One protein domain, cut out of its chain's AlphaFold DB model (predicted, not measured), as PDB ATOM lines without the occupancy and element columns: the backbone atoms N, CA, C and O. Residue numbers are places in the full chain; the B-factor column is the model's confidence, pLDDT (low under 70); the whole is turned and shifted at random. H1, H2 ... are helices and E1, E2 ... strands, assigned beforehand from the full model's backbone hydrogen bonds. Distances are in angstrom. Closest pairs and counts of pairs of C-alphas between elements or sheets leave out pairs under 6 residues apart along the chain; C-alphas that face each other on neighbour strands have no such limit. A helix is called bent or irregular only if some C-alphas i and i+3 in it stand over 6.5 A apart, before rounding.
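This is residues 290 to 475 of the 623 residues of the protein "Hypothetical protein" of Symbiodinium sp. KB8 (UniProt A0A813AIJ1). A long helical hairpin, the bent H1 folding back into H2, makes one side of the domain, and H3 and H4 pack on the last part of H2, with H5 next to H4. A second, small lobe holds the two-stranded sheet of E1 and E2 with the short helices H6, H7 and H8 around it; residues 408 to 423 lead to it from H5. The printed part has 186 residues, in the order H1, H2, H3, H4, H5, E1, H6, H7, H8, E2, and the sheet is antiparallel. The class is mostly helix. The whole is only just compact, close to loose, with a radius of gyration of the C-alphas of 18.9 A, and it spans 58 by 42 by 26 A.

H1, residues 290 to 323, was assigned as one helix by its hydrogen bonds but is bent: C-alphas 311 and 314 are 6.7 A apart, and its arms H1a, residues 290 to 311, and H1b, residues 314 to 323, stand at a steep tilt of 40 degrees. H2, residues 327 to 351, is the hub. H1a touches H2 at a shallow tilt of 17 degrees, opposite ways; their closest C-alphas, of Met 309 and Val 335, are 6.3 A apart. H1b and H2, a helical hairpin, only just touch, with 3 pairs of C-alphas within 8 A, the closest being Tyr 320 and Leu 327 at 6.5 A. H3, residues 368 to 377, touches residues 343 to 347 of H2, closest at the C-alphas of Cys 347 and Cys 376, 5.9 A. H4, residues 387 to 395, touches H2, closest at the C-alphas of Leu 344 and Arg 388, 5.6 A, and touches H3. H5, residues 398 to 407, is close to H4 but not clearly touching. E1, residues 424 to 428, and E2, residues 470 to 474, are antiparallel neighbours at 145 degrees; N 425 and O 473 are 2.8 A apart, within hydrogen-bond range. H8, residues 461 to 466, comes nearest E2 at the C-alphas of Leu 465 and Lys 471, 6.0 A. Every O i to N i+4 pair is within range in H1a, H1b, H4 and H8, but 18 of 21 in H2, 5 of 6 in H3 and 4 of 6 in H5.

H1a begins at C-alpha 290, (161.481, 186.974, 168.315), and is 32.2 A long; H1b is 14.1 A. H2 is 34.0 A long and ends at C-alpha 351, (163.743, 174.056, 172.147). H3, H4 and H5 measure 13.0 A, 12.8 A and 14.5 A, and E1 and E2 13.1 A each. H6, residues 430 to 433, and H7, residues 453 to 456, are shorter. E2 ends at C-alpha 474, (179.062, 157.758, 180.628).

The C-alphas farthest apart, of Ala 290 and Leu 436, are 59.4 A apart. The printed part has no cut. The links H2 to H3, H5 to E1 and H6 to H7 are long. The mean pLDDT of the printed part is 79.6; residues 290 to 302, 328 to 329, 380 to 381 and 402 to 423 are under 70.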
ATOM      1  N   ALA A 290     161.023 188.299 167.893       41.38
ATOM      2  CA  ALA A 290     161.481 186.974 168.315       41.38
ATOM      3  C   ALA A 290     162.707 186.518 167.503       41.38
ATOM      4  O   ALA A 290     163.720 186.145 168.086       41.38
ATOM      5  N   GLY A 291     162.646 186.632 166.169       41.12
ATOM      6  CA  GLY A 291     163.743 186.215 165.290       41.12
ATOM      7  C   GLY A 291     165.047 186.981 165.530       41.12
ATOM      8  O   GLY A 291     166.115 186.381 165.520       41.12
ATOM      9  N   HIS A 292     164.980 188.284 165.832       43.41
ATOM     10  CA  HIS A 292     166.183 189.068 166.131       43.41
ATOM     11  C   HIS A 292     166.875 188.632 167.429       43.41
ATOM     12  O   HIS A 292     168.100 188.568 167.450       43.41
ATOM     13  N   ALA A 293     166.128 188.271 168.481       47.28
ATOM     14  CA  ALA A 293     166.730 187.770 169.717       47.28
ATOM     15  C   ALA A 293     167.540 186.482 169.470       47.28
ATOM     16  O   ALA A 293     168.683 186.384 169.911       47.28
ATOM     17  N   PHE A 294     167.001 185.536 168.691       46.19
ATOM     18  CA  PHE A 294     167.727 184.316 168.319       46.19
ATOM     19  C   PHE A 294     168.911 184.580 167.372       46.19
ATOM     20  O   PHE A 294     169.981 184.009 167.576       46.19
ATOM     21  N   GLN A 295     168.765 185.481 166.390       50.31
ATOM     22  CA  GLN A 295     169.848 185.852 165.466       50.31
ATOM     23  C   GLN A 295     171.043 186.507 166.177       50.31
ATOM     24  O   GLN A 295     172.185 186.219 165.827       50.31
ATOM     25  N   HIS A 296     170.802 187.359 167.181       53.88
ATOM     26  CA  HIS A 296     171.882 187.958 167.972       53.88
ATOM     27  C   HIS A 296     172.589 186.928 168.855       53.88
ATOM     28  O   HIS A 296     173.813 186.861 168.814       53.88
ATOM     29  N   VAL A 297     171.837 186.062 169.550       55.34
ATOM     30  CA  VAL A 297     172.423 184.967 170.342       55.34
ATOM     31  C   VAL A 297     173.332 184.101 169.467       55.34
ATOM     32  O   VAL A 297     174.508 183.971 169.774       55.34
ATOM     33  N   CYS A 298     172.854 183.592 168.326       59.91
ATOM     34  CA  CYS A 298     173.675 182.725 167.472       59.91
ATOM     35  C   CYS A 298     174.913 183.437 166.891       59.91
ATOM     36  O   CYS A 298     175.949 182.798 166.706       59.91
ATOM     37  N   ARG A 299     174.847 184.754 166.630       63.28
ATOM     38  CA  ARG A 299     176.011 185.544 166.192       63.28
ATOM     39  C   ARG A 299     177.063 185.654 167.295       63.28
ATOM     40  O   ARG A 299     178.233 185.384 167.033       63.28
ATOM     41  N   ASP A 300     176.655 186.067 168.489       66.12
ATOM     42  CA  ASP A 300     177.568 186.327 169.605       66.12
ATOM     43  C   ASP A 300     178.203 185.011 170.088       66.12
ATOM     44  O   ASP A 300     179.418 184.926 170.275       66.12
ATOM     45  N   GLU A 301     177.404 183.942 170.143       65.25
ATOM     46  CA  GLU A 301     177.837 182.574 170.430       65.25
ATOM     47  C   GLU A 301     178.809 182.062 169.341       65.25
ATOM     48  O   GLU A 301     179.845 181.488 169.674       65.25
ATOM     49  N   CYS A 302     178.568 182.317 168.046       69.38
ATOM     50  CA  CYS A 302     179.520 181.973 166.978       69.38
ATOM     51  C   CYS A 302     180.846 182.752 167.094       69.38
ATOM     52  O   CYS A 302     181.915 182.205 166.802       69.38
ATOM     53  N   GLN A 303     180.806 184.023 167.506       77.00
ATOM     54  CA  GLN A 303     182.014 184.823 167.727       77.00
ATOM     55  C   GLN A 303     182.817 184.323 168.934       77.00
ATOM     56  O   GLN A 303     184.046 184.236 168.851       77.00
ATOM     57  N   GLU A 304     182.145 183.946 170.025       76.81
ATOM     58  CA  GLU A 304     182.775 183.300 171.180       76.81
ATOM     59  C   GLU A 304     183.420 181.967 170.786       76.81
ATOM     60  O   GLU A 304     184.599 181.753 171.066       76.81
ATOM     61  N   LEU A 305     182.704 181.117 170.049       72.94
ATOM     62  CA  LEU A 305     183.193 179.821 169.581       72.94
ATOM     63  C   LEU A 305     184.483 179.957 168.748       72.94
ATOM     64  O   LEU A 305     185.493 179.315 169.044       72.94
ATOM     65  N   VAL A 306     184.494 180.850 167.749       78.56
ATOM     66  CA  VAL A 306     185.683 181.127 166.916       78.56
ATOM     67  C   VAL A 306     186.843 181.679 167.753       78.56
ATOM     68  O   VAL A 306     188.005 181.332 167.514       78.56
ATOM     69  N   LYS A 307     186.555 182.525 168.747       85.38
ATOM     70  CA  LYS A 307     187.560 183.051 169.676       85.38
ATOM     71  C   LYS A 307     188.168 181.927 170.528       85.38
ATOM     72  O   LYS A 307     189.392 181.803 170.553       85.38
ATOM     73  N   THR A 308     187.354 181.071 171.140       76.38
ATOM     74  CA  THR A 308     187.814 179.950 171.976       76.38
ATOM     75  C   THR A 308     188.643 178.942 171.174       76.38
ATOM     76  O   THR A 308     189.711 178.519 171.621       76.38
ATOM     77  N   MET A 309     188.253 178.638 169.929       79.19
ATOM     78  CA  MET A 309     189.073 177.813 169.028       79.19
ATOM     79  C   MET A 309     190.461 178.416 168.760       79.19
ATOM     80  O   MET A 309     191.457 177.688 168.744       79.19
ATOM     81  N   ARG A 310     190.556 179.741 168.565       84.69
ATOM     82  CA  ARG A 310     191.845 180.441 168.401       84.69
ATOM     83  C   ARG A 310     192.683 180.394 169.680       84.69
ATOM     84  O   ARG A 310     193.892 180.197 169.594       84.69
ATOM     85  N   GLU A 311     192.060 180.522 170.849       85.19
ATOM     86  CA  GLU A 311     192.744 180.409 172.146       85.19
ATOM     87  C   GLU A 311     193.285 178.990 172.404       85.19
ATOM     88  O   GLU A 311     194.343 178.837 173.018       85.19
ATOM     89  N   TRP A 312     192.636 177.946 171.878       83.06
ATOM     90  CA  TRP A 312     193.117 176.561 171.970       83.06
ATOM     91  C   TRP A 312     194.107 176.144 170.882       83.06
ATOM     92  O   TRP A 312     194.910 175.240 171.125       83.06
ATOM     93  N   ALA A 313     194.121 176.812 169.727       83.81
ATOM     94  CA  ALA A 313     195.025 176.518 168.615       83.81
ATOM     95  C   ALA A 313     196.504 176.419 169.045       83.81
ATOM     96  O   ALA A 313     197.200 175.451 168.720       83.81
ATOM     97  N   GLU A 314     196.993 177.391 169.821       84.44
ATOM     98  CA  GLU A 314     198.388 177.424 170.271       84.44
ATOM     99  C   GLU A 314     198.707 176.365 171.359       84.44
ATOM    100  O   GLU A 314     199.678 175.614 171.179       84.44
ATOM    101  N   PRO A 315     197.903 176.193 172.433       81.50
ATOM    102  CA  PRO A 315     198.004 175.054 173.349       81.50
ATOM    103  C   PRO A 315     197.968 173.686 172.654       81.50
ATOM    104  O   PRO A 315     198.804 172.829 172.955       81.50
ATOM    105  N   MET A 316     197.060 173.483 171.692       82.69
ATOM    106  CA  MET A 316     196.954 172.246 170.914       82.69
ATOM    107  C   MET A 316     198.235 171.982 170.123       82.69
ATOM    108  O   MET A 316     198.789 170.888 170.213       82.69
ATOM    109  N   MET A 317     198.775 172.983 169.420       81.94
ATOM    110  CA  MET A 317     200.031 172.843 168.672       81.94
ATOM    111  C   MET A 317     201.241 172.600 169.580       81.94
ATOM    112  O   MET A 317     202.140 171.828 169.232       81.94
ATOM    113  N   LYS A 318     201.267 173.206 170.770       83.62
ATOM    114  CA  LYS A 318     202.291 172.953 171.791       83.62
ATOM    115  C   LYS A 318     202.210 171.519 172.324       83.62
ATOM    116  O   LYS A 318     203.244 170.860 172.450       83.62
ATOM    117  N   ASN A 319     201.003 171.012 172.578       77.38
ATOM    118  CA  ASN A 319     200.775 169.642 173.038       77.38
ATOM    119  C   ASN A 319     201.060 168.600 171.950       77.38
ATOM    120  O   ASN A 319     201.742 167.621 172.247       77.38
ATOM    121  N   TYR A 320     200.647 168.852 170.704       78.44
ATOM    122  CA  TYR A 320     200.988 168.058 169.519       78.44
ATOM    123  C   TYR A 320     202.510 167.899 169.383       78.44
ATOM    124  O   TYR A 320     203.026 166.781 169.358       78.44
ATOM    125  N   ARG A 321     203.258 169.014 169.396       80.00
ATOM    126  CA  ARG A 321     204.730 168.999 169.299       80.00
ATOM    127  C   ARG A 321     205.405 168.284 170.477       80.00
ATOM    128  O   ARG A 321     206.415 167.620 170.268       80.00
ATOM    129  N   LYS A 322     204.885 168.436 171.702       83.81
ATOM    130  CA  LYS A 322     205.514 167.911 172.928       83.81
ATOM    131  C   LYS A 322     205.208 166.432 173.197       83.81
ATOM    132  O   LYS A 322     206.103 165.716 173.633       83.81
ATOM    133  N   HIS A 323     203.973 165.988 172.971       75.38
ATOM    134  CA  HIS A 323     203.498 164.653 173.367       75.38
ATOM    135  C   HIS A 323     203.167 163.744 172.170       75.38
ATOM    136  O   HIS A 323     202.859 162.577 172.369       75.38
ATOM    137  N   LYS A 324     203.247 164.253 170.928       78.19
ATOM    138  CA  LYS A 324     202.906 163.533 169.684       78.19
ATOM    139  C   LYS A 324     201.467 162.994 169.615       78.19
ATOM    140  O   LYS A 324     201.200 162.100 168.815       78.19
ATOM    141  N   TYR A 325     200.535 163.551 170.394       73.19
ATOM    142  CA  TYR A 325     199.110 163.243 170.238       73.19
ATOM    143  C   TYR A 325     198.663 163.522 168.795       73.19
ATOM    144  O   TYR A 325     199.017 164.577 168.265       73.19
ATOM    145  N   PRO A 326     197.900 162.629 168.140       75.19
ATOM    146  CA  PRO A 326     197.440 162.852 166.774       75.19
ATOM    147  C   PRO A 326     196.602 164.127 166.663       75.19
ATOM    148  O   PRO A 326     195.684 164.343 167.452       75.19
ATOM    149  N   LEU A 327     196.875 164.951 165.645       73.00
ATOM    150  CA  LEU A 327     196.194 166.239 165.472       73.00
ATOM    151  C   LEU A 327     194.669 166.086 165.378       73.00
ATOM    152  O   LEU A 327     193.943 166.899 165.937       73.00
ATOM    153  N   ALA A 328     194.197 165.014 164.737       69.94
ATOM    154  CA  ALA A 328     192.780 164.682 164.648       69.94
ATOM    155  C   ALA A 328     192.140 164.401 166.021       69.94
ATOM    156  O   ALA A 328     191.039 164.869 166.257       69.94
ATOM    157  N   ALA A 329     192.834 163.720 166.946       69.69
ATOM    158  CA  ALA A 329     192.319 163.480 168.301       69.69
ATOM    159  C   ALA A 329     192.163 164.796 169.073       69.69
ATOM    160  O   ALA A 329     191.097 165.086 169.600       69.69
ATOM    161  N   MET A 330     193.210 165.632 169.056       75.06
ATOM    162  CA  MET A 330     193.189 166.960 169.682       75.06
ATOM    163  C   MET A 330     192.092 167.850 169.073       75.06
ATOM    164  O   MET A 330     191.402 168.562 169.796       75.06
ATOM    165  N   CYS A 331     191.930 167.809 167.746       76.12
ATOM    166  CA  CYS A 331     190.889 168.526 167.008       76.12
ATOM    167  C   CYS A 331     189.488 168.053 167.425       76.12
ATOM    168  O   CYS A 331     188.648 168.882 167.751       76.12
ATOM    169  N   THR A 332     189.240 166.743 167.518       74.75
ATOM    170  CA  THR A 332     187.956 166.234 168.017       74.75
ATOM    171  C   THR A 332     187.713 166.632 169.471       74.75
ATOM    172  O   THR A 332     186.664 167.183 169.784       74.75
ATOM    173  N   GLN A 333     188.682 166.382 170.354       71.81
ATOM    174  CA  GLN A 333     188.522 166.543 171.799       71.81
ATOM    175  C   GLN A 333     188.367 168.000 172.243       71.81
ATOM    176  O   GLN A 333     187.665 168.254 173.217       71.81
ATOM    177  N   HIS A 334     189.031 168.941 171.567       75.31
ATOM    178  CA  HIS A 334     188.936 170.360 171.906       75.31
ATOM    179  C   HIS A 334     187.997 171.116 170.973       75.31
ATOM    180  O   HIS A 334     187.137 171.831 171.453       75.31
ATOM    181  N   VAL A 335     188.133 170.974 169.654       77.81
ATOM    182  CA  VAL A 335     187.347 171.783 168.710       77.81
ATOM    183  C   VAL A 335     185.952 171.189 168.523       77.81
ATOM    184  O   VAL A 335     184.974 171.860 168.829       77.81
ATOM    185  N   ILE A 336     185.836 169.931 168.082       74.88
ATOM    186  CA  ILE A 336     184.527 169.336 167.744       74.88
ATOM    187  C   ILE A 336     183.637 169.196 168.989       74.88
ATOM    188  O   ILE A 336     182.530 169.720 168.972       74.88
ATOM    189  N   LYS A 337     184.146 168.626 170.095       71.50
ATOM    190  CA  LYS A 337     183.438 168.527 171.396       71.50
ATOM    191  C   LYS A 337     183.140 169.879 172.081       71.50
ATOM    192  O   LYS A 337     182.617 169.912 173.189       71.50
ATOM    193  N   HIS A 338     183.537 171.003 171.488       75.06
ATOM    194  CA  HIS A 338     183.110 172.324 171.949       75.06
ATOM    195  C   HIS A 338     182.088 172.942 171.004       75.06
ATOM    196  O   HIS A 338     181.125 173.522 171.483       75.06
ATOM    197  N   VAL A 339     182.248 172.763 169.685       76.50
ATOM    198  CA  VAL A 339     181.205 173.099 168.701       76.50
ATOM    199  C   VAL A 339     179.919 172.352 169.022       76.50
ATOM    200  O   VAL A 339     178.887 172.994 169.172       76.50
ATOM    201  N   GLU A 340     179.978 171.025 169.175       74.38
ATOM    202  CA  GLU A 340     178.791 170.214 169.450       74.38
ATOM    203  C   GLU A 340     178.128 170.636 170.769       74.38
ATOM    204  O   GLU A 340     176.942 170.951 170.747       74.38
ATOM    205  N   SER A 341     178.877 170.759 171.869       73.44
ATOM    206  CA  SER A 341     178.390 171.254 173.169       73.44
ATOM    207  C   SER A 341     177.758 172.660 173.107       73.44
ATOM    208  O   SER A 341     176.767 172.935 173.791       73.44
ATOM    209  N   HIS A 342     178.278 173.550 172.258       73.56
ATOM    210  CA  HIS A 342     177.831 174.943 172.127       73.56
ATOM    211  C   HIS A 342     176.616 175.100 171.199       73.56
ATOM    212  O   HIS A 342     175.637 175.760 171.555       73.56
ATOM    213  N   GLU A 343     176.614 174.414 170.052       75.44
ATOM    214  CA  GLU A 343     175.435 174.274 169.187       75.44
ATOM    215  C   GLU A 343     174.298 173.579 169.935       75.44
ATOM    216  O   GLU A 343     173.160 174.054 169.922       75.44
ATOM    217  N   LEU A 344     174.614 172.509 170.671       79.81
ATOM    218  CA  LEU A 344     173.714 171.885 171.630       79.81
ATOM    219  C   LEU A 344     173.179 172.922 172.613       79.81
ATOM    220  O   LEU A 344     171.975 172.946 172.807       79.81
ATOM    221  N   GLY A 345     174.005 173.802 173.184       81.50
ATOM    222  CA  GLY A 345     173.562 174.896 174.054       81.50
ATOM    223  C   GLY A 345     172.516 175.811 173.398       81.50
ATOM    224  O   GLY A 345     171.450 176.054 173.973       81.50
ATOM    225  N   CYS A 346     172.759 176.275 172.170       84.50
ATOM    226  CA  CYS A 346     171.816 177.107 171.409       84.50
ATOM    227  C   CYS A 346     170.500 176.376 171.091       84.50
ATOM    228  O   CYS A 346     169.402 176.880 171.360       84.50
ATOM    229  N   CYS A 347     170.604 175.158 170.573       88.75
ATOM    230  CA  CYS A 347     169.478 174.303 170.211       88.75
ATOM    231  C   CYS A 347     168.674 173.839 171.442       88.75
ATOM    232  O   CYS A 347     167.443 173.807 171.419       88.75
ATOM    233  N   ALA A 348     169.356 173.587 172.560       89.75
ATOM    234  CA  ALA A 348     168.772 173.253 173.850       89.75
ATOM    235  C   ALA A 348     167.973 174.421 174.428       89.75
ATOM    236  O   ALA A 348     166.839 174.232 174.872       89.75
ATOM    237  N   ARG A 349     168.533 175.638 174.414       87.50
ATOM    238  CA  ARG A 349     167.847 176.839 174.917       87.50
ATOM    239  C   ARG A 349     166.611 177.169 174.078       87.50
ATOM    240  O   ARG A 349     165.542 177.379 174.648       87.50
ATOM    241  N   SER A 350     166.722 177.146 172.749       87.94
ATOM    242  CA  SER A 350     165.597 177.422 171.839       87.94
ATOM    243  C   SER A 350     164.457 176.402 171.976       87.94
ATOM    244  O   SER A 350     163.297 176.792 172.111       87.94
ATOM    245  N   CYS A 351     164.764 175.101 172.037       93.06
ATOM    246  CA  CYS A 351     163.743 174.056 172.147       93.06
ATOM    247  C   CYS A 351     163.256 173.781 173.590       93.06
ATOM    248  O   CYS A 351     162.323 172.995 173.790       93.06
ATOM    249  N   GLY A 352     163.875 174.392 174.608       90.94
ATOM    250  CA  GLY A 352     163.591 174.123 176.022       90.94
ATOM    251  C   GLY A 352     164.015 172.715 176.459       90.94
ATOM    252  O   GLY A 352     163.234 171.994 177.083       90.94
ATOM    253  N   TRP A 353     165.216 172.279 176.074       93.81
ATOM    254  CA  TRP A 353     165.777 170.968 176.407       93.81
ATOM    255  C   TRP A 353     165.993 170.803 177.913       93.81
ATOM    256  O   TRP A 353     166.571 171.662 178.583       93.81
ATOM    257  N   ASN A 354     165.550 169.656 178.431       86.81
ATOM    258  CA  ASN A 354     165.688 169.276 179.838       86.81
ATOM    259  C   ASN A 354     166.542 168.011 180.061       86.81
ATOM    260  O   ASN A 354     166.493 167.427 181.146       86.81
ATOM    261  N   GLY A 355     167.297 167.558 179.053       85.50
ATOM    262  CA  GLY A 355     168.043 166.288 179.085       85.50
ATOM    263  C   GLY A 355     167.224 165.059 178.668       85.50
ATOM    264  O   GLY A 355     167.712 163.932 178.748       85.50
ATOM    265  N   LYS A 356     165.960 165.237 178.256       89.31
ATOM    266  CA  LYS A 356     165.100 164.139 177.778       89.31
ATOM    267  C   LYS A 356     164.131 164.531 176.662       89.31
ATOM    268  O   LYS A 356     163.845 163.708 175.796       89.31
ATOM    269  N   THR A 357     163.577 165.739 176.704       92.50
ATOM    270  CA  THR A 357     162.680 166.267 175.668       92.50
ATOM    271  C   THR A 357     162.859 167.771 175.524       92.50
ATOM    272  O   THR A 357     163.054 168.475 176.515       92.50
ATOM    273  N   CYS A 358     162.729 168.270 174.299       94.19
ATOM    274  CA  CYS A 358     162.496 169.685 174.049       94.19
ATOM    275  C   CYS A 358     161.089 170.059 174.549       94.19
ATOM    276  O   CYS A 358     160.091 169.583 174.006       94.19
ATOM    277  N   LEU A 359     160.989 170.857 175.617       92.81
ATOM    278  CA  LEU A 359     159.710 171.240 176.229       92.81
ATOM    279  C   LEU A 359     158.905 172.219 175.366       92.81
ATOM    280  O   LEU A 359     157.677 172.165 175.370       92.81
ATOM    281  N   HIS A 360     159.585 173.100 174.633       91.62
ATOM    282  CA  HIS A 360     158.955 174.124 173.797       91.62
ATOM    283  C   HIS A 360     158.628 173.606 172.393       91.62
ATOM    284  O   HIS A 360     157.863 174.239 171.675       91.62
ATOM    285  N   TRP A 361     159.144 172.433 172.012       94.00
ATOM    286  CA  TRP A 361     158.950 171.856 170.682       94.00
ATOM    287  C   TRP A 361     157.482 171.804 170.203       94.00
ATOM    288  O   TRP A 361     157.222 172.243 169.085       94.00
ATOM    289  N   PRO A 362     156.489 171.371 171.013       91.88
ATOM    290  CA  PRO A 362     155.084 171.358 170.585       91.88
ATOM    291  C   PRO A 362     154.443 172.750 170.462       91.88
ATOM    292  O   PRO A 362     153.277 172.841 170.078       91.88
ATOM    293  N   LEU A 363     155.158 173.810 170.857       91.31
ATOM    294  CA  LEU A 363     154.714 175.205 170.848       91.31
ATOM    295  C   LEU A 363     155.333 176.012 169.693       91.31
ATOM    296  O   LEU A 363     154.805 177.073 169.367       91.31
ATOM    297  N   LEU A 364     156.419 175.518 169.089       87.31
ATOM    298  CA  LEU A 364     157.014 176.078 167.873       87.31
ATOM    299  C   LEU A 364     156.060 175.903 166.685       87.31
ATOM    300  O   LEU A 364     155.399 174.862 166.568       87.31
ATOM    301  N   TRP A 365     156.002 176.889 165.787       91.69
ATOM    302  CA  TRP A 365     155.208 176.772 164.562       91.69
ATOM    303  C   TRP A 365     155.811 175.720 163.616       91.69
ATOM    304  O   TRP A 365     156.988 175.393 163.740       91.69
ATOM    305  N   PRO A 366     155.036 175.153 162.668       91.56
ATOM    306  CA  PRO A 366     155.557 174.151 161.735       91.56
ATOM    307  C   PRO A 366     156.788 174.619 160.951       91.56
ATOM    308  O   PRO A 366     157.694 173.816 160.745       91.56
ATOM    309  N   ASP A 367     156.827 175.902 160.588       89.81
ATOM    310  CA  ASP A 367     157.938 176.525 159.864       89.81
ATOM    311  C   ASP A 367     159.170 176.647 160.790       89.81
ATOM    312  O   ASP A 367     160.222 176.098 160.472       89.81
ATOM    313  N   ASP A 368     159.008 177.188 162.011       86.25
ATOM    314  CA  ASP A 368     160.064 177.211 163.047       86.25
ATOM    315  C   ASP A 368     160.610 175.799 163.361       86.25
ATOM    316  O   ASP A 368     161.780 175.624 163.689       86.25
ATOM    317  N   GLN A 369     159.762 174.764 163.289       90.00
ATOM    318  CA  GLN A 369     160.149 173.361 163.475       90.00
ATOM    319  C   GLN A 369     160.888 172.765 162.268       90.00
ATOM    320  O   GLN A 369     161.489 171.692 162.400       90.00
ATOM    321  N   GLU A 370     160.777 173.343 161.078       86.56
ATOM    322  CA  GLU A 370     161.567 172.943 159.915       86.56
ATOM    323  C   GLU A 370     162.925 173.647 159.958       86.56
ATOM    324  O   GLU A 370     163.945 172.958 159.917       86.56
ATOM    325  N   ASP A 371     162.937 174.957 160.214       83.50
ATOM    326  CA  ASP A 371     164.151 175.761 160.387       83.50
ATOM    327  C   ASP A 371     165.008 175.243 161.556       83.50
ATOM    328  O   ASP A 371     166.176 174.909 161.363       83.50
ATOM    329  N   TRP A 372     164.426 175.013 162.742       90.44
ATOM    330  CA  TRP A 372     165.159 174.445 163.885       90.44
ATOM    331  C   TRP A 372     165.740 173.060 163.574       90.44
ATOM    332  O   TRP A 372     166.841 172.739 164.010       90.44
ATOM    333  N   LYS A 373     165.044 172.209 162.803       88.69
ATOM    334  CA  LYS A 373     165.616 170.914 162.375       88.69
ATOM    335  C   LYS A 373     166.743 171.103 161.367       88.69
ATOM    336  O   LYS A 373     167.695 170.326 161.403       88.69
ATOM    337  N   ALA A 374     166.619 172.076 160.469       84.50
ATOM    338  CA  ALA A 374     167.639 172.396 159.484       84.50
ATOM    339  C   ALA A 374     168.917 172.916 160.161       84.50
ATOM    340  O   ALA A 374     170.005 172.476 159.806       84.50
ATOM    341  N   GLU A 375     168.797 173.763 161.180       83.06
ATOM    342  CA  GLU A 375     169.933 174.288 161.943       83.06
ATOM    343  C   GLU A 375     170.498 173.238 162.916       83.06
ATOM    344  O   GLU A 375     171.668 172.871 162.849       83.06
ATOM    345  N   CYS A 376     169.665 172.677 163.793       87.12
ATOM    346  CA  CYS A 376     170.134 171.851 164.906       87.12
ATOM    347  C   CYS A 376     170.404 170.383 164.554       87.12
ATOM    348  O   CYS A 376     171.150 169.722 165.282       87.12
ATOM    349  N   CYS A 377     169.784 169.856 163.489       88.62
ATOM    350  CA  CYS A 377     169.699 168.412 163.229       88.62
ATOM    351  C   CYS A 377     169.917 167.987 161.762       88.62
ATOM    352  O   CYS A 377     169.668 166.823 161.438       88.62
ATOM    353  N   SER A 378     170.342 168.884 160.861       80.56
ATOM    354  CA  SER A 378     170.628 168.513 159.459       80.56
ATOM    355  C   SER A 378     172.041 167.973 159.238       80.56
ATOM    356  O   SER A 378     172.312 167.356 158.200       80.56
ATOM    357  N   GLU A 379     172.938 168.183 160.203       75.12
ATOM    358  CA  GLU A 379     174.311 167.708 160.121       75.12
ATOM    359  C   GLU A 379     174.361 166.179 160.074       75.12
ATOM    360  O   GLU A 379     173.833 165.478 160.933       75.12
ATOM    361  N   ARG A 380     175.040 165.640 159.058       61.12
ATOM    362  CA  ARG A 380     175.146 164.186 158.830       61.12
ATOM    363  C   ARG A 380     176.107 163.468 159.781       61.12
ATOM    364  O   ARG A 380     176.265 162.256 159.669       61.12
ATOM    365  N   ASN A 381     176.774 164.224 160.649       61.84
ATOM    366  CA  ASN A 381     177.889 163.777 161.476       61.84
ATOM    367  C   ASN A 381     177.623 163.985 162.977       61.84
ATOM    368  O   ASN A 381     178.581 164.009 163.744       61.84
ATOM    369  N   ILE A 382     176.360 164.151 163.393       72.19
ATOM    370  CA  ILE A 382     176.004 164.235 164.818       72.19
ATOM    371  C   ILE A 382     176.499 162.963 165.507       72.19
ATOM    372  O   ILE A 382     176.107 161.856 165.127       72.19
ATOM    373  N   VAL A 383     177.361 163.108 166.517       70.75
ATOM    374  CA  VAL A 383     177.995 161.946 167.147       70.75
ATOM    375  C   VAL A 383     176.937 161.071 167.826       70.75
ATOM    376  O   VAL A 383     176.130 161.545 168.632       70.75
ATOM    377  N   VAL A 384     176.936 159.774 167.509       71.94
ATOM    378  CA  VAL A 384     175.994 158.802 168.081       71.94
ATOM    379  C   VAL A 384     176.161 158.752 169.603       71.94
ATOM    380  O   VAL A 384     177.278 158.655 170.100       71.94
ATOM    381  N   GLY A 385     175.057 158.833 170.352       70.25
ATOM    382  CA  GLY A 385     175.069 158.911 171.818       70.25
ATOM    383  C   GLY A 385     175.247 160.319 172.409       70.25
ATOM    384  O   GLY A 385     175.006 160.487 173.607       70.25
ATOM    385  N   SER A 386     175.599 161.336 171.608       79.25
ATOM    386  CA  SER A 386     175.691 162.733 172.073       79.25
ATOM    387  C   SER A 386     174.352 163.270 172.594       79.25
ATOM    388  O   SER A 386     173.273 162.847 172.164       79.25
ATOM    389  N   GLU A 387     174.395 164.266 173.485       82.44
ATOM    390  CA  GLU A 387     173.176 164.966 173.907       82.44
ATOM    391  C   GLU A 387     172.439 165.599 172.714       82.44
ATOM    392  O   GLU A 387     171.207 165.593 172.699       82.44
ATOM    393  N   ARG A 388     173.162 166.052 171.676       86.00
ATOM    394  CA  ARG A 388     172.582 166.574 170.428       86.00
ATOM    395  C   ARG A 388     171.794 165.506 169.675       86.00
ATOM    396  O   ARG A 388     170.653 165.753 169.293       86.00
ATOM    397  N   GLU A 389     172.336 164.298 169.535       87.56
ATOM    398  CA  GLU A 389     171.634 163.158 168.933       87.56
ATOM    399  C   GLU A 389     170.342 162.825 169.700       87.56
ATOM    400  O   GLU A 389     169.279 162.611 169.104       87.56
ATOM    401  N   ILE A 390     170.410 162.811 171.035       88.12
ATOM    402  CA  ILE A 390     169.270 162.509 171.911       88.12
ATOM    403  C   ILE A 390     168.211 163.627 171.827       88.12
ATOM    404  O   ILE A 390     167.014 163.338 171.737       88.12
ATOM    405  N   MET A 391     168.637 164.891 171.785       92.44
ATOM    406  CA  MET A 391     167.779 166.066 171.620       92.44
ATOM    407  C   MET A 391     167.077 166.073 170.257       92.44
ATOM    408  O   MET A 391     165.847 166.150 170.213       92.44
ATOM    409  N   CYS A 392     167.820 165.887 169.163       92.06
ATOM    410  CA  CYS A 392     167.275 165.752 167.811       92.06
ATOM    411  C   CYS A 392     166.274 164.591 167.716       92.06
ATOM    412  O   CYS A 392     165.184 164.734 167.160       92.06
ATOM    413  N   ARG A 393     166.564 163.446 168.345       90.50
ATOM    414  CA  ARG A 393     165.609 162.328 168.429       90.50
ATOM    415  C   ARG A 393     164.348 162.641 169.222       90.50
ATOM    416  O   ARG A 393     163.324 162.023 168.944       90.50
ATOM    417  N   SER A 394     164.392 163.569 170.178       92.56
ATOM    418  CA  SER A 394     163.207 163.956 170.953       92.56
ATOM    419  C   SER A 394     162.185 164.755 170.136       92.56
ATOM    420  O   SER A 394     160.994 164.705 170.444       92.56
ATOM    421  N   VAL A 395     162.634 165.445 169.081       92.00
ATOM    422  CA  VAL A 395     161.781 166.258 168.197       92.00
ATOM    423  C   VAL A 395     161.368 165.536 166.910       92.00
ATOM    424  O   VAL A 395     160.389 165.912 166.258       92.00
ATOM    425  N   LEU A 396     162.106 164.493 166.523       86.94
ATOM    426  CA  LEU A 396     161.810 163.694 165.340       86.94
ATOM    427  C   LEU A 396     160.625 162.742 165.589       86.94
ATOM    428  O   LEU A 396     160.545 162.100 166.639       86.94
ATOM    429  N   PRO A 397     159.726 162.548 164.602       83.44
ATOM    430  CA  PRO A 397     158.733 161.481 164.660       83.44
ATOM    431  C   PRO A 397     159.408 160.125 164.893       83.44
ATOM    432  O   PRO A 397     160.416 159.823 164.254       83.44
ATOM    433  N   ALA A 398     158.827 159.267 165.737       76.12
ATOM    434  CA  ALA A 398     159.442 157.993 166.144       76.12
ATOM    435  C   ALA A 398     159.882 157.089 164.970       76.12
ATOM    436  O   ALA A 398     160.847 156.336 165.092       76.12
ATOM    437  N   LEU A 399     159.201 157.186 163.821       73.50
ATOM    438  CA  LEU A 399     159.586 156.495 162.588       73.50
ATOM    439  C   LEU A 399     160.921 157.025 162.025       73.50
ATOM    440  O   LEU A 399     161.805 156.233 161.723       73.50
ATOM    441  N   MET A 400     161.088 158.352 161.952       72.19
ATOM    442  CA  MET A 400     162.320 159.005 161.492       72.19
ATOM    443  C   MET A 400     163.468 158.848 162.490       72.19
ATOM    444  O   MET A 400     164.592 158.618 162.066       72.19
ATOM    445  N   ALA A 401     163.202 158.893 163.800       70.19
ATOM    446  CA  ALA A 401     164.228 158.664 164.823       70.19
ATOM    447  C   ALA A 401     164.876 157.268 164.704       70.19
ATOM    448  O   ALA A 401     166.064 157.106 164.991       70.19
ATOM    449  N   LYS A 402     164.113 156.265 164.238       68.25
ATOM    450  CA  LYS A 402     164.651 154.946 163.882       68.25
ATOM    451  C   LYS A 402     165.441 154.983 162.569       68.25
ATOM    452  O   LYS A 402     166.511 154.396 162.512       68.25
ATOM    453  N   THR A 403     164.944 155.668 161.538       66.38
ATOM    454  CA  THR A 403     165.640 155.768 160.243       66.38
ATOM    455  C   THR A 403     166.960 156.538 160.345       66.38
ATOM    456  O   THR A 403     167.919 156.145 159.694       66.38
ATOM    457  N   PHE A 404     167.057 157.560 161.204       65.38
ATOM    458  CA  PHE A 404     168.315 158.258 161.499       65.38
ATOM    459  C   PHE A 404     169.396 157.275 161.977       65.38
ATOM    460  O   PHE A 404     170.441 157.204 161.354       65.38
ATOM    461  N   ARG A 405     169.098 156.368 162.927       62.56
ATOM    462  CA  ARG A 405     170.037 155.294 163.351       62.56
ATOM    463  C   ARG A 405     170.541 154.380 162.232       62.56
ATOM    464  O   ARG A 405     171.529 153.679 162.422       62.56
ATOM    465  N   GLU A 406     169.801 154.290 161.132       63.31
ATOM    466  CA  GLU A 406     170.113 153.430 159.989       63.31
ATOM    467  C   GLU A 406     170.814 154.218 158.857       63.31
ATOM    468  O   GLU A 406     171.420 153.600 157.981       63.31
ATOM    469  N   LEU A 407     170.753 155.558 158.887       57.91
ATOM    470  CA  LEU A 407     171.339 156.488 157.910       57.91
ATOM    471  C   LEU A 407     172.585 157.221 158.421       57.91
ATOM    472  O   LEU A 407     173.456 157.517 157.604       57.91
ATOM    473  N   ASP A 408     172.675 157.480 159.729       55.06
ATOM    474  CA  ASP A 408     173.895 157.900 160.415       55.06
ATOM    475  C   ASP A 408     174.940 156.823 160.117       55.06
ATOM    476  O   ASP A 408     174.838 155.670 160.556       55.06
ATOM    477  N   LEU A 409     175.878 157.169 159.234       46.06
ATOM    478  CA  LEU A 409     176.793 156.216 158.629       46.06
ATOM    479  C   LEU A 409     177.602 155.560 159.743       46.06
ATOM    480  O   LEU A 409     178.437 156.226 160.343       46.06
ATOM    481  N   LYS A 410     177.396 154.253 159.987       52.34
ATOM    482  CA  LYS A 410     178.313 153.447 160.813       52.34
ATOM    483  C   LYS A 410     179.738 153.755 160.336       52.34
ATOM    484  O   LYS A 410     180.039 153.353 159.204       52.34
ATOM    485  N   PRO A 411     180.572 154.469 161.118       50.22
ATOM    486  CA  PRO A 411     181.781 155.068 160.571       50.22
ATOM    487  C   PRO A 411     182.698 153.975 160.032       50.22
ATOM    488  O   PRO A 411     183.162 153.117 160.771       50.22
ATOM    489  N   LYS A 412     182.954 153.944 158.722       44.41
ATOM    490  CA  LYS A 412     183.698 152.818 158.121       44.41
ATOM    491  C   LYS A 412     185.208 152.859 158.399       44.41
ATOM    492  O   LYS A 412     185.942 152.037 157.861       44.41
ATOM    493  N   GLY A 413     185.670 153.800 159.224       50.97
ATOM    494  CA  GLY A 413     187.068 153.988 159.599       50.97
ATOM    495  C   GLY A 413     187.350 153.679 161.070       50.97
ATOM    496  O   GLY A 413     186.491 153.803 161.935       50.97
ATOM    497  N   GLN A 414     188.607 153.351 161.370       51.00
ATOM    498  CA  GLN A 414     189.102 152.994 162.711       51.00
ATOM    499  C   GLN A 414     189.170 154.169 163.719       51.00
ATOM    500  O   GLN A 414     189.707 154.009 164.812       51.00
ATOM    501  N   ASN A 415     188.674 155.366 163.379       54.25
ATOM    502  CA  ASN A 415     188.851 156.569 164.199       54.25
ATOM    503  C   ASN A 415     187.749 156.724 165.263       54.25
ATOM    504  O   ASN A 415     186.627 157.138 164.959       54.25
ATOM    505  N   LEU A 416     188.127 156.487 166.527       55.16
ATOM    506  CA  LEU A 416     187.283 156.593 167.729       55.16
ATOM    507  C   LEU A 416     186.450 157.869 167.839       55.16
ATOM    508  O   LEU A 416     185.330 157.830 168.334       55.16
ATOM    509  N   ALA A 417     187.004 158.982 167.364       51.84
ATOM    510  CA  ALA A 417     186.394 160.308 167.354       51.84
ATOM    511  C   ALA A 417     184.945 160.351 166.832       51.84
ATOM    512  O   ALA A 417     184.198 161.251 167.191       51.84
ATOM    513  N   SER A 418     184.563 159.398 165.979       54.25
ATOM    514  CA  SER A 418     183.231 159.299 165.362       54.25
ATOM    515  C   SER A 418     182.235 158.407 166.122       54.25
ATOM    516  O   SER A 418     181.079 158.299 165.722       54.25
ATOM    517  N   TYR A 419     182.675 157.749 167.198       54.72
ATOM    518  CA  TYR A 419     181.960 156.646 167.851       54.72
ATOM    519  C   TYR A 419     181.559 156.894 169.306       54.72
ATOM    520  O   TYR A 419     180.831 156.080 169.872       54.72
ATOM    521  N   VAL A 420     182.085 157.946 169.929       58.91
ATOM    522  CA  VAL A 420     182.008 158.155 171.377       58.91
ATOM    523  C   VAL A 420     181.496 159.567 171.625       58.91
ATOM    524  O   VAL A 420     182.181 160.533 171.283       58.91
ATOM    525  N   GLY A 421     180.299 159.681 172.207       61.22
ATOM    526  CA  GLY A 421     179.667 160.965 172.510       61.22
ATOM    527  C   GLY A 421     180.517 161.890 173.391       61.22
ATOM    528  O   GLY A 421     181.510 161.490 174.008       61.22
ATOM    529  N   GLU A 422     180.112 163.159 173.477       60.12
ATOM    530  CA  GLU A 422     180.770 164.162 174.328       60.12
ATOM    531  C   GLU A 422     180.922 163.676 175.777       60.12
ATOM    532  O   GLU A 422     182.039 163.682 176.299       60.12
ATOM    533  N   ASP A 423     179.830 163.136 176.326       66.00
ATOM    534  CA  ASP A 423     179.685 162.567 177.673       66.00
ATOM    535  C   ASP A 423     180.132 161.106 177.819       66.00
ATOM    536  O   ASP A 423     179.866 160.475 178.842       66.00
ATOM    537  N   GLU A 424     180.726 160.507 176.793       77.69
ATOM    538  CA  GLU A 424     181.047 159.085 176.799       77.69
ATOM    539  C   GLU A 424     182.560 158.847 176.826       77.69
ATOM    540  O   GLU A 424     183.360 159.558 176.216       77.69
ATOM    541  N   GLU A 425     182.949 157.824 177.579       86.38
ATOM    542  CA  GLU A 425     184.319 157.363 177.751       86.38
ATOM    543  C   GLU A 425     184.372 155.872 177.436       86.38
ATOM    544  O   GLU A 425     183.577 155.067 177.928       86.38
ATOM    545  N   VAL A 426     185.339 155.484 176.614       90.69
ATOM    546  CA  VAL A 426     185.643 154.074 176.380       90.69
ATOM    547  C   VAL A 426     186.483 153.613 177.555       90.69
ATOM    548  O   VAL A 426     187.586 154.112 177.745       90.69
ATOM    549  N   VAL A 427     185.980 152.670 178.347       95.81
ATOM    550  CA  VAL A 427     186.700 152.118 179.498       95.81
ATOM    551  C   VAL A 427     186.973 150.633 179.313       95.81
ATOM    552  O   VAL A 427     186.148 149.887 178.777       95.81
ATOM    553  N   TRP A 428     188.130 150.188 179.789       97.38
ATOM    554  CA  TRP A 428     188.500 148.782 179.828       97.38
ATOM    555  C   TRP A 428     187.480 147.977 180.638       97.38
ATOM    556  O   TRP A 428     187.049 148.380 181.724       97.38
ATOM    557  N   THR A 429     187.082 146.814 180.129       97.75
ATOM    558  CA  THR A 429     186.429 145.805 180.967       97.75
ATOM    559  C   THR A 429     187.496 144.988 181.685       97.75
ATOM    560  O   THR A 429     188.653 144.957 181.260       97.75
ATOM    561  N   ARG A 430     187.101 144.227 182.708       97.88
ATOM    562  CA  ARG A 430     187.966 143.191 183.281       97.88
ATOM    563  C   ARG A 430     188.556 142.245 182.234       97.88
ATOM    564  O   ARG A 430     189.733 141.930 182.280       97.88
ATOM    565  N   LYS A 431     187.738 141.821 181.268       98.00
ATOM    566  CA  LYS A 431     188.124 140.891 180.199       98.00
ATOM    567  C   LYS A 431     189.161 141.500 179.254       98.00
ATOM    568  O   LYS A 431     189.999 140.764 178.751       98.00
ATOM    569  N   GLY A 432     189.107 142.811 179.008       97.44
ATOM    570  CA  GLY A 432     190.126 143.523 178.237       97.44
ATOM    571  C   GLY A 432     191.412 143.752 179.021       97.44
ATOM    572  O   GLY A 432     192.480 143.460 178.489       97.44
ATOM    573  N   ALA A 433     191.308 144.186 180.279       97.56
ATOM    574  CA  ALA A 433     192.440 144.341 181.193       97.56
ATOM    575  C   ALA A 433     193.223 143.024 181.370       97.56
ATOM    576  O   ALA A 433     194.430 142.990 181.144       97.56
ATOM    577  N   ASP A 434     192.518 141.918 181.633       97.69
ATOM    578  CA  ASP A 434     193.076 140.564 181.780       97.69
ATOM    579  C   ASP A 434     193.507 139.921 180.429       97.69
ATOM    580  O   ASP A 434     193.885 138.747 180.391       97.69
ATOM    581  N   SER A 435     193.421 140.635 179.293       97.12
ATOM    582  CA  SER A 435     193.771 140.099 177.965       97.12
ATOM    583  C   SER A 435     195.211 140.407 177.540       97.12
ATOM    584  O   SER A 435     195.830 141.359 178.007       97.12
ATOM    585  N   LEU A 436     195.689 139.684 176.518       95.81
ATOM    586  CA  LEU A 436     196.959 139.957 175.819       95.81
ATOM    587  C   LEU A 436     197.059 141.376 175.218       95.81
ATOM    588  O   LEU A 436     198.134 141.779 174.784       95.81
ATOM    589  N   LEU A 437     195.945 142.114 175.145       95.00
ATOM    590  CA  LEU A 437     195.892 143.509 174.710       95.00
ATOM    591  C   LEU A 437     195.910 144.500 175.888       95.00
ATOM    592  O   LEU A 437     196.392 145.616 175.715       95.00
ATOM    593  N   GLY A 438     195.426 144.100 177.067       95.44
ATOM    594  CA  GLY A 438     195.432 144.919 178.281       95.44
ATOM    595  C   GLY A 438     196.773 144.901 179.013       95.44
ATOM    596  O   GLY A 438     197.237 145.950 179.459       95.44
ATOM    597  N   GLU A 439     197.444 143.744 179.066       93.12
ATOM    598  CA  GLU A 439     198.747 143.589 179.733       93.12
ATOM    599  C   GLU A 439     199.833 144.547 179.178       93.12
ATOM    600  O   GLU A 439     200.453 145.249 179.982       93.12
ATOM    601  N   PRO A 440     200.037 144.701 177.848       92.75
ATOM    602  CA  PRO A 440     201.002 145.667 177.305       92.75
ATOM    603  C   PRO A 440     200.583 147.134 177.474       92.75
ATOM    604  O   PRO A 440     201.425 148.024 177.366       92.75
ATOM    605  N   ALA A 441     199.292 147.392 177.699       92.75
ATOM    606  CA  ALA A 441     198.744 148.723 177.945       92.75
ATOM    607  C   ALA A 441     198.754 149.108 179.438       92.75
ATOM    608  O   ALA A 441     198.407 150.242 179.766       92.75
ATOM    609  N   TRP A 442     199.125 148.175 180.330       95.25
ATOM    610  CA  TRP A 442     198.960 148.279 181.787       95.25
ATOM    611  C   TRP A 442     197.533 148.682 182.191       95.25
ATOM    612  O   TRP A 442     197.334 149.533 183.053       95.25
ATOM    613  N   ALA A 443     196.547 148.091 181.515       96.31
ATOM    614  CA  ALA A 443     195.139 148.420 181.672       96.31
ATOM    615  C   ALA A 443     194.526 147.821 182.948       96.31
ATOM    616  O   ALA A 443     194.637 146.620 183.188       96.31
ATOM    617  N   GLU A 444     193.792 148.632 183.708       97.50
ATOM    618  CA  GLU A 444     192.941 148.192 184.824       97.50
ATOM    619  C   GLU A 444     191.443 148.254 184.457       97.50
ATOM    620  O   GLU A 444     191.020 149.050 183.615       97.50
ATOM    621  N   GLU A 445     190.595 147.433 185.094       97.81
ATOM    622  CA  GLU A 445     189.144 147.489 184.858       97.81
ATOM    623  C   GLU A 445     188.574 148.877 185.200       97.81
ATOM    624  O   GLU A 445     188.718 149.377 186.312       97.81
ATOM    625  N   GLY A 446     187.845 149.472 184.252       95.38
ATOM    626  CA  GLY A 446     187.222 150.785 184.408       95.38
ATOM    627  C   GLY A 446     188.139 151.967 184.092       95.38
ATOM    628  O   GLY A 446     187.640 153.089 184.033       95.38
ATOM    629  N   GLN A 447     189.429 151.741 183.834       95.19
ATOM    630  CA  GLN A 447     190.329 152.766 183.309       95.19
ATOM    631  C   GLN A 447     189.912 153.160 181.884       95.19
ATOM    632  O   GLN A 447     189.535 152.299 181.085       95.19
ATOM    633  N   VAL A 448     190.004 154.449 181.547       92.81
ATOM    634  CA  VAL A 448     189.773 154.937 180.177       92.81
ATOM    635  C   VAL A 448     190.804 154.319 179.230       92.81
ATOM    636  O   VAL A 448     192.001 154.305 179.521       92.81
ATOM    637  N   VAL A 449     190.340 153.792 178.100       93.12
ATOM    638  CA  VAL A 449     191.199 153.238 177.054       93.12
ATOM    639  C   VAL A 449     191.843 154.387 176.290       93.12
ATOM    640  O   VAL A 449     191.151 155.248 175.752       93.12
ATOM    641  N   ASP A 450     193.172 154.398 176.237       87.38
ATOM    642  CA  ASP A 450     193.912 155.480 175.596       87.38
ATOM    643  C   ASP A 450     193.710 155.497 174.066       87.38
ATOM    644  O   ASP A 450     193.807 154.475 173.378       87.38
ATOM    645  N   ASP A 451     193.470 156.692 173.526       79.81
ATOM    646  CA  ASP A 451     193.197 156.932 172.106       79.81
ATOM    647  C   ASP A 451     194.384 156.550 171.197       79.81
ATOM    648  O   ASP A 451     194.209 156.265 170.011       79.81
ATOM    649  N   SER A 452     195.611 156.535 171.737       80.31
ATOM    650  CA  SER A 452     196.795 156.028 171.043       80.31
ATOM    651  C   SER A 452     196.847 154.502 171.048       80.31
ATOM    652  O   SER A 452     197.132 153.923 170.000       80.31
ATOM    653  N   PHE A 453     196.499 153.841 172.159       90.38
ATOM    654  CA  PHE A 453     196.436 152.378 172.223       90.38
ATOM    655  C   PHE A 453     195.489 151.833 171.147       90.38
ATOM    656  O   PHE A 453     195.880 150.966 170.363       90.38
ATOM    657  N   LEU A 454     194.286 152.409 171.034       85.38
ATOM    658  CA  LEU A 454     193.258 151.958 170.092       85.38
ATOM    659  C   LEU A 454     193.642 152.102 168.610       85.38
ATOM    660  O   LEU A 454     193.052 151.418 167.777       85.38
ATOM    661  N   ARG A 455     194.654 152.919 168.288       78.12
ATOM    662  CA  ARG A 455     195.226 153.066 166.932       78.12
ATOM    663  C   ARG A 455     196.331 152.058 166.612       78.12
ATOM    664  O   ARG A 455     196.600 151.831 165.438       78.12
ATOM    665  N   TRP A 456     197.015 151.522 167.626       83.38
ATOM    666  CA  TRP A 456     198.158 150.612 167.457       83.38
ATOM    667  C   TRP A 456     197.785 149.134 167.594       83.38
ATOM    668  O   TRP A 456     198.476 148.271 167.056       83.38
ATOM    669  N   GLN A 457     196.715 148.842 168.325       89.69
ATOM    670  CA  GLN A 457     196.178 147.494 168.491       89.69
ATOM    671  C   GLN A 457     195.494 146.982 167.195       89.69
ATOM    672  O   GLN A 457     195.013 147.788 166.401       89.69
ATOM    673  N   PRO A 458     195.467 145.656 166.944       88.62
ATOM    674  CA  PRO A 458     195.108 145.094 165.636       88.62
ATOM    675  C   PRO A 458     193.601 144.931 165.365       88.62
ATOM    676  O   PRO A 458     193.235 144.604 164.237       88.62
ATOM    677  N   LEU A 459     192.734 145.096 166.366       89.81
ATOM    678  CA  LEU A 459     191.277 145.019 166.216       89.81
ATOM    679  C   LEU A 459     190.714 146.374 165.764       89.81
ATOM    680  O   LEU A 459     191.333 147.421 165.938       89.81
ATOM    681  N   SER A 460     189.491 146.406 165.252       85.81
ATOM    682  CA  SER A 460     188.718 147.648 165.181       85.81
ATOM    683  C   SER A 460     188.096 148.009 166.536       85.81
ATOM    684  O   SER A 460     187.892 147.158 167.407       85.81
ATOM    685  N   PHE A 461     187.724 149.284 166.701       83.94
ATOM    686  CA  PHE A 461     186.971 149.757 167.868       83.94
ATOM    687  C   PHE A 461     185.692 148.932 168.117       83.94
ATOM    688  O   PHE A 461     185.397 148.556 169.253       83.94
ATOM    689  N   GLN A 462     184.974 148.611 167.038       83.62
ATOM    690  CA  GLN A 462     183.744 147.824 167.060       83.62
ATOM    691  C   GLN A 462     183.999 146.362 167.463       83.62
ATOM    692  O   GLN A 462     183.272 145.832 168.297       83.62
ATOM    693  N   GLU A 463     185.051 145.722 166.941       90.75
ATOM    694  CA  GLU A 463     185.401 144.344 167.323       90.75
ATOM    695  C   GLU A 463     185.763 144.234 168.806       90.75
ATOM    696  O   GLU A 463     185.358 143.276 169.454       90.75
ATOM    697  N   GLY A 464     186.467 145.209 169.388       94.06
ATOM    698  CA  GLY A 464     186.751 145.180 170.826       94.06
ATOM    699  C   GLY A 464     185.538 145.469 171.721       94.06
ATOM    700  O   GLY A 464     185.511 144.979 172.850       94.06
ATOM    701  N   LEU A 465     184.508 146.167 171.222       91.19
ATOM    702  CA  LEU A 465     183.194 146.232 171.881       91.19
ATOM    703  C   LEU A 465     182.467 144.880 171.798       91.19
ATOM    704  O   LEU A 465     181.957 144.394 172.805       91.19
ATOM    705  N   GLU A 466     182.442 144.249 170.621       92.69
ATOM    706  CA  GLU A 466     181.789 142.948 170.392       92.69
ATOM    707  C   GLU A 466     182.480 141.794 171.137       92.69
ATOM    708  O   GLU A 466     181.824 140.860 171.599       92.69
ATOM    709  N   LEU A 467     183.797 141.885 171.323       96.56
ATOM    710  CA  LEU A 467     184.595 140.988 172.159       96.56
ATOM    711  C   LEU A 467     184.552 141.356 173.652       96.56
ATOM    712  O   LEU A 467     185.150 140.639 174.456       96.56
ATOM    713  N   GLU A 468     183.837 142.413 174.043       97.00
ATOM    714  CA  GLU A 468     183.725 142.932 175.415       97.00
ATOM    715  C   GLU A 468     185.083 143.258 176.069       97.00
ATOM    716  O   GLU A 468     185.244 143.093 177.277       97.00
ATOM    717  N   LEU A 469     186.087 143.683 175.298       96.69
ATOM    718  CA  LEU A 469     187.399 144.099 175.814       96.69
ATOM    719  C   LEU A 469     187.331 145.512 176.405       96.69
ATOM    720  O   LEU A 469     187.901 145.799 177.456       96.69
ATOM    721  N   TRP A 470     186.551 146.378 175.772       96.62
ATOM    722  CA  TRP A 470     186.172 147.680 176.304       96.62
ATOM    723  C   TRP A 470     184.657 147.859 176.248       96.62
ATOM    724  O   TRP A 470     183.942 147.113 175.578       96.62
ATOM    725  N   LYS A 471     184.156 148.832 177.005       95.69
ATOM    726  CA  LYS A 471     182.746 149.226 177.050       95.69
ATOM    727  C   LYS A 471     182.651 150.744 177.061       95.69
ATOM    728  O   LYS A 471     183.519 151.414 177.614       95.69
ATOM    729  N   ILE A 472     181.579 151.280 176.495       91.38
ATOM    730  CA  ILE A 472     181.273 152.704 176.614       91.38
ATOM    731  C   ILE A 472     180.611 152.931 177.980       91.38
ATOM    732  O   ILE A 472     179.635 152.261 178.328       91.38
ATOM    733  N   LYS A 473     181.165 153.846 178.774       90.81
ATOM    734  CA  LYS A 473     180.620 154.322 180.049       90.81
ATOM    735  C   LYS A 473     180.325 155.814 179.895       90.81
ATOM    736  O   LYS A 473     181.114 156.528 179.288       90.81
ATOM    737  N   LYS A 474     179.226 156.307 180.469       80.75
ATOM    738  CA  LYS A 474     179.062 157.758 180.628       80.75
ATOM    739  C   LYS A 474     180.122 158.286 181.595       80.75
ATOM    740  O   LYS A 474     180.311 157.695 182.663       80.75
ATOM    741  N   SER A 475     180.791 159.369 181.213       77.62
ATOM    742  CA  SER A 475     181.683 160.114 182.089       77.62
ATOM    743  C   SER A 475     180.896 160.563 183.318       77.62
ATOM    744  O   SER A 475     179.775 161.056 183.218       77.62
TER     745      SER A 475